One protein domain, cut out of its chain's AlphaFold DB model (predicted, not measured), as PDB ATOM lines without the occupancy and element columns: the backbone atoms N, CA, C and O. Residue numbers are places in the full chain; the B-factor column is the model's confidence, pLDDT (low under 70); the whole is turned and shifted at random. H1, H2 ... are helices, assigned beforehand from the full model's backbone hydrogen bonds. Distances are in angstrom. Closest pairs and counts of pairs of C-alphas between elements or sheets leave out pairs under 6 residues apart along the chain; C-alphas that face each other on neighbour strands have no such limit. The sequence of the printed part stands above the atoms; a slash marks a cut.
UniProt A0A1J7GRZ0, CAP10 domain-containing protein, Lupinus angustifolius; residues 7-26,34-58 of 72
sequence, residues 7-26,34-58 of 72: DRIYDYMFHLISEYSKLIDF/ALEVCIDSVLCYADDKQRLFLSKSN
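This is residues 7 to 26 and 34 to 58 of the 72 residues of the protein "CAP10 domain-containing protein" of Lupinus angustifolius (UniProt A0A1J7GRZ0). One long helix, H1, stands by itself on one side of an open, flat outline, and across an empty gap residues 34 to 58 fold into a small hook with two short helices, H2 and H3. The printed part has 45 residues with three named helices, in the order H1, H2, H3, and no named strand: all helix. It is extended, with a radius of gyration of the C-alphas of 15.1 A, and spans 43 by 30 by 9 A.

H1, residues 7 to 21, is apart from H2, residues 39 to 43, and from H3, residues 48 to 56. Residues 7 to 26, of which 7 to 21 belong to H1, stand free. H2 and H3 only just touch, with 3 pairs of C-alphas within 8 A; their closest C-alphas, of Leu 43 and Arg 51, are 5.8 A apart. In H1, H2 and H3 every O i to N i+4 pair is within hydrogen-bond range.

H1 begins at C-alpha 7, (-46.197, -14.321, -28.776), and is 21.2 A from first to last C-alpha. H2 measures 6.3 A. H3 measures 12.7 A and ends at C-alpha 56, (-35.522, -10.785, -40.102).

The C-alphas farthest apart, of Asp 25 and Asp 48, are 43.8 A apart. Residues 27 to 33, in the link from H1 to H2, are not printed; C-alphas 26 and 34 are 17.9 A apart across this cut. The link from H2 to H3 is tight. No printed residue has a pLDDT under 70.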
ATOM      1  N   ASP A   7     -46.452 -13.260 -29.759       77.69
ATOM      2  CA  ASP A   7     -46.197 -14.321 -28.776       77.69
ATOM      3  C   ASP A   7     -47.471 -15.108 -28.444       77.69
ATOM      4  O   ASP A   7     -47.480 -16.329 -28.524       77.69
ATOM      5  N   ARG A   8     -48.590 -14.415 -28.206       78.62
ATOM      6  CA  ARG A   8     -49.882 -15.069 -27.950       78.62
ATOM      7  C   ARG A   8     -50.437 -15.813 -29.160       78.62
ATOM      8  O   ARG A   8     -51.128 -16.810 -28.981       78.62
ATOM      9  N   ILE A   9     -50.176 -15.322 -30.373       83.31
ATOM     10  CA  ILE A   9     -50.586 -16.007 -31.606       83.31
ATOM     11  C   ILE A   9     -49.817 -17.325 -31.736       83.31
ATOM     12  O   ILE A   9     -50.436 -18.360 -31.968       83.31
ATOM     13  N   TYR A  10     -48.500 -17.307 -31.521       82.50
ATOM     14  CA  TYR A  10     -47.685 -18.522 -31.551       82.50
ATOM     15  C   TYR A  10     -48.063 -19.507 -30.438       82.50
ATOM     16  O   TYR A  10     -48.218 -20.694 -30.723       82.50
ATOM     17  N   ASP A  11     -48.307 -19.026 -29.215       80.19
ATOM     18  CA  ASP A  11     -48.785 -19.868 -28.110       80.19
ATOM     19  C   ASP A  11     -50.130 -20.531 -28.448       80.19
ATOM     20  O   ASP A  11     -50.320 -21.724 -28.202       80.19
ATOM     21  N   TYR A  12     -51.057 -19.777 -29.052       85.06
ATOM     22  CA  TYR A  12     -52.354 -20.294 -29.487       85.06
ATOM     23  C   TYR A  12     -52.215 -21.354 -30.587       85.06
ATOM     24  O   TYR A  12     -52.827 -22.417 -30.490       85.06
ATOM     25  N   MET A  13     -51.395 -21.099 -31.615       87.56
ATOM     26  CA  MET A  13     -51.142 -22.062 -32.694       87.56
ATOM     27  C   MET A  13     -50.550 -23.364 -32.150       87.56
ATOM     28  O   MET A  13     -50.996 -24.449 -32.525       87.56
ATOM     29  N   PHE A  14     -49.581 -23.265 -31.235       84.62
ATOM     30  CA  PHE A  14     -48.977 -24.432 -30.604       84.62
ATOM     31  C   PHE A  14     -49.983 -25.210 -29.749       84.62
ATOM     32  O   PHE A  14     -50.052 -26.436 -29.855       84.62
ATOM     33  N   HIS A  15     -50.792 -24.515 -28.942       85.50
ATOM     34  CA  HIS A  15     -51.865 -25.135 -28.165       85.50
ATOM     35  C   HIS A  15     -52.844 -25.895 -29.071       85.50
ATOM     36  O   HIS A  15     -53.106 -27.070 -28.830       85.50
ATOM     37  N   LEU A  16     -53.330 -25.256 -30.141       91.25
ATOM     38  CA  LEU A  16     -54.299 -25.854 -31.059       91.25
ATOM     39  C   LEU A  16     -53.765 -27.140 -31.701       91.25
ATOM     40  O   LEU A  16     -54.453 -28.159 -31.688       91.25
ATOM     41  N   ILE A  17     -52.540 -27.111 -32.231       92.25
ATOM     42  CA  ILE A  17     -51.917 -28.284 -32.863       92.25
ATOM     43  C   ILE A  17     -51.686 -29.394 -31.827       92.25
ATOM     44  O   ILE A  17     -51.932 -30.565 -32.117       92.25
ATOM     45  N   SER A  18     -51.270 -29.033 -30.609       89.38
ATOM     46  CA  SER A  18     -51.045 -29.989 -29.519       89.38
ATOM     47  C   SER A  18     -52.334 -30.691 -29.091       89.38
ATOM     48  O   SER A  18     -52.358 -31.917 -29.005       89.38
ATOM     49  N   GLU A  19     -53.421 -29.950 -28.864       91.88
ATOM     50  CA  GLU A  19     -54.714 -30.539 -28.496       91.88
ATOM     51  C   GLU A  19     -55.324 -31.345 -29.647       91.88
ATOM     52  O   GLU A  19     -55.818 -32.449 -29.422       91.88
ATOM     53  N   TYR A  20     -55.218 -30.859 -30.889       93.06
ATOM     54  CA  TYR A  20     -55.681 -31.594 -32.065       93.06
ATOM     55  C   TYR A  20     -54.942 -32.926 -32.240       93.06
ATOM     56  O   TYR A  20     -55.564 -33.940 -32.549       93.06
ATOM     57  N   SER A  21     -53.630 -32.958 -31.976       94.25
ATOM     58  CA  SER A  21     -52.832 -34.184 -32.101       94.25
ATOM     59  C   SER A  21     -53.314 -35.322 -31.191       94.25
ATOM     60  O   SER A  21     -53.146 -36.487 -31.541       94.25
ATOM     61  N   LYS A  22     -53.975 -35.007 -30.066       93.38
ATOM     62  CA  LYS A  22     -54.548 -36.001 -29.141       93.38
ATOM     63  C   LYS A  22     -55.769 -36.721 -29.712       93.38
ATOM     64  O   LYS A  22     -56.133 -37.777 -29.207       93.38
ATOM     65  N   LEU A  23     -56.412 -36.143 -30.727       96.56
ATOM     66  CA  LEU A  23     -57.560 -36.740 -31.411       96.56
ATOM     67  C   LEU A  23     -57.136 -37.763 -32.473       96.56
ATOM     68  O   LEU A  23     -57.984 -38.489 -32.982       96.56
ATOM     69  N   ILE A  24     -55.849 -37.801 -32.831       96.00
ATOM     70  CA  ILE A  24     -55.318 -38.711 -33.844       96.00
ATOM     71  C   ILE A  24     -55.256 -40.125 -33.255       96.00
ATOM     72  O   ILE A  24     -54.550 -40.375 -32.281       96.00
ATOM     73  N   ASP A  25     -55.974 -41.059 -33.872       97.00
ATOM     74  CA  ASP A  25     -56.127 -42.455 -33.437       97.00
ATOM     75  C   ASP A  25     -55.191 -43.439 -34.167       97.00
ATOM     76  O   ASP A  25     -55.273 -44.654 -33.989       97.00
ATOM     77  N   PHE A  26     -54.258 -42.917 -34.963       95.12
ATOM     78  CA  PHE A  26     -53.238 -43.684 -35.671       95.12
ATOM     79  C   PHE A  26     -51.839 -43.129 -35.400       95.12
ATOM     80  O   PHE A  26     -51.669 -41.996 -34.963       95.12
ATOM     81  N   ALA A  34     -42.854 -36.974 -48.750       94.62
ATOM     82  CA  ALA A  34     -42.713 -35.853 -47.833       94.62
ATOM     83  C   ALA A  34     -41.364 -35.162 -48.043       94.62
ATOM     84  O   ALA A  34     -40.323 -35.812 -48.120       94.62
ATOM     85  N   LEU A  35     -41.396 -33.833 -48.092       91.06
ATOM     86  CA  LEU A  35     -40.209 -32.990 -48.098       91.06
ATOM     87  C   LEU A  35     -40.163 -32.208 -46.792       91.06
ATOM     88  O   LEU A  35     -41.189 -31.712 -46.319       91.06
ATOM     89  N   GLU A  36     -38.972 -32.107 -46.213       90.44
ATOM     90  CA  GLU A  36     -38.753 -31.272 -45.041       90.44
ATOM     91  C   GLU A  36     -38.942 -29.798 -45.413       90.44
ATOM     92  O   GLU A  36     -38.393 -29.313 -46.405       90.44
ATOM     93  N   VAL A  37     -39.725 -29.085 -44.604       89.50
ATOM     94  CA  VAL A  37     -39.850 -27.630 -44.702       89.50
ATOM     95  C   VAL A  37     -38.788 -27.006 -43.807       89.50
ATOM     96  O   VAL A  37     -38.840 -27.149 -42.587       89.50
ATOM     97  N   CYS A  38     -37.850 -26.283 -44.408       88.75
ATOM     98  CA  CYS A  38     -36.823 -25.512 -43.718       88.75
ATOM     99  C   CYS A  38     -36.892 -24.026 -44.111       88.75
ATOM    100  O   CYS A  38     -37.727 -23.608 -44.916       88.75
ATOM    101  N   ILE A  39     -36.010 -23.202 -43.538       88.94
ATOM    102  CA  ILE A  39     -35.942 -21.765 -43.857       88.94
ATOM    103  C   ILE A  39     -35.697 -21.560 -45.361       88.94
ATOM    104  O   ILE A  39     -36.338 -20.709 -45.982       88.94
ATOM    105  N   ASP A  40     -34.838 -22.382 -45.965       89.12
ATOM    106  CA  ASP A  40     -34.530 -22.302 -47.394       89.12
ATOM    107  C   ASP A  40     -35.734 -22.662 -48.266       89.12
ATOM    108  O   ASP A  40     -35.893 -22.086 -49.341       89.12
ATOM    109  N   SER A  41     -36.649 -23.514 -47.787       90.25
ATOM    110  CA  SER A  41     -37.912 -23.802 -48.480       90.25
ATOM    111  C   SER A  41     -38.766 -22.548 -48.685       90.25
ATOM    112  O   SER A  41     -39.582 -22.520 -49.598       90.25
ATOM    113  N   VAL A  42     -38.581 -21.509 -47.862       89.56
ATOM    114  CA  VAL A  42     -39.258 -20.212 -48.004       89.56
ATOM    115  C   VAL A  42     -38.368 -19.214 -48.747       89.56
ATOM    116  O   VAL A  42     -38.821 -18.549 -49.677       89.56
ATOM    117  N   LEU A  43     -37.086 -19.114 -48.376       92.38
ATOM    118  CA  LEU A  43     -36.165 -18.130 -48.957       92.38
ATOM    119  C   LEU A  43     -35.790 -18.427 -50.414       92.38
ATOM    120  O   LEU A  43     -35.446 -17.501 -51.153       92.38
ATOM    121  N   CYS A  44     -35.860 -19.683 -50.859       91.12
ATOM    122  CA  CYS A  44     -35.563 -20.059 -52.241       91.12
ATOM    123  C   CYS A  44     -36.492 -19.352 -53.241       91.12
ATOM    124  O   CYS A  44     -36.039 -18.955 -54.312       91.12
ATOM    125  N   TYR A  45     -37.758 -19.139 -52.870       92.00
ATOM    126  CA  TYR A  45     -38.775 -18.517 -53.728       92.00
ATOM    127  C   TYR A  45     -38.877 -16.996 -53.569       92.00
ATOM    128  O   TYR A  45     -39.633 -16.355 -54.294       92.00
ATOM    129  N   ALA A  46     -38.147 -16.423 -52.613       94.75
ATOM    130  CA  ALA A  46     -38.210 -15.008 -52.294       94.75
ATOM    131  C   ALA A  46     -37.250 -14.182 -53.166       94.75
ATOM    132  O   ALA A  46     -36.095 -14.566 -53.367       94.75
ATOM    133  N   ASP A  47     -37.710 -13.017 -53.629       96.62
ATOM    134  CA  ASP A  47     -36.840 -11.993 -54.213       96.62
ATOM    135  C   ASP A  47     -35.904 -11.371 -53.155       96.62
ATOM    136  O   ASP A  47     -36.058 -11.594 -51.952       96.62
ATOM    137  N   ASP A  48     -34.918 -10.578 -53.578       95.50
ATOM    138  CA  ASP A  48     -33.896 -10.029 -52.672       95.50
ATOM    139  C   ASP A  48     -34.484  -9.180 -51.533       95.50
ATOM    140  O   ASP A  48     -34.005  -9.219 -50.394       95.50
ATOM    141  N   LYS A  49     -35.561  -8.437 -51.808       96.12
ATOM    142  CA  LYS A  49     -36.234  -7.612 -50.805       96.12
ATOM    143  C   LYS A  49     -37.019  -8.494 -49.838       96.12
ATOM    144  O   LYS A  49     -36.944  -8.290 -48.626       96.12
ATOM    145  N   GLN A  50     -37.752  -9.474 -50.353       95.31
ATOM    146  CA  GLN A  50     -38.494 -10.445 -49.558       95.31
ATOM    147  C   GLN A  50     -37.556 -11.253 -48.662       95.31
ATOM    148  O   GLN A  50     -37.830 -11.365 -47.469       95.31
ATOM    149  N   ARG A  51     -36.419 -11.730 -49.183       94.25
ATOM    150  CA  ARG A  51     -35.391 -12.438 -48.405       94.25
ATOM    151  C   ARG A  51     -34.945 -11.624 -47.201       94.25
ATOM    152  O   ARG A  51     -34.981 -12.133 -46.086       94.25
ATOM    153  N   LEU A  52     -34.615 -10.345 -47.397       93.75
ATOM    154  CA  LEU A  52     -34.200  -9.464 -46.303       93.75
ATOM    155  C   LEU A  52     -35.247  -9.379 -45.180       93.75
ATOM    156  O   LEU A  52     -34.888  -9.404 -44.003       93.75
ATOM    157  N   PHE A  53     -36.532  -9.252 -45.522       93.56
ATOM    158  CA  PHE A  53     -37.601  -9.165 -44.523       93.56
ATOM    159  C   PHE A  53     -37.917 -10.519 -43.880       93.56
ATOM    160  O   PHE A  53     -38.077 -10.586 -42.661       93.56
ATOM    161  N   LEU A  54     -37.952 -11.596 -44.664       91.94
ATOM    162  CA  LEU A  54     -38.234 -12.948 -44.185       91.94
ATOM    163  C   LEU A  54     -37.148 -13.435 -43.228       91.94
ATOM    164  O   LEU A  54     -37.471 -13.887 -42.131       91.94
ATOM    165  N   SER A  55     -35.869 -13.248 -43.563       90.06
ATOM    166  CA  SER A  55     -34.763 -13.588 -42.661       90.06
ATOM    167  C   SER A  55     -34.844 -12.835 -41.327       90.06
ATOM    168  O   SER A  55     -34.530 -13.403 -40.286       90.06
ATOM    169  N   LYS A  56     -35.318 -11.582 -41.328       88.12
ATOM    170  CA  LYS A  56     -35.522 -10.785 -40.102       88.12
ATOM    171  C   LYS A  56     -36.759 -11.184 -39.298       88.12
ATOM    172  O   LYS A  56     -36.834 -10.852 -38.121       88.12
ATOM    173  N   SER A  57     -37.722 -11.861 -39.918       85.62
ATOM    174  CA  SER A  57     -38.938 -12.349 -39.253       85.62
ATOM    175  C   SER A  57     -38.743 -13.663 -38.497       85.62
ATOM    176  O   SER A  57     -39.693 -14.162 -37.896       85.62
ATOM    177  N   ASN A  58     -37.533 -14.230 -38.520       83.50
ATOM    178  CA  ASN A  58     -37.233 -15.461 -37.805       83.50
ATOM    179  C   ASN A  58     -37.479 -15.281 -36.297       83.50
ATOM    180  O   ASN A  58     -37.062 -14.287 -35.700       83.50
TER     181      ASN A  58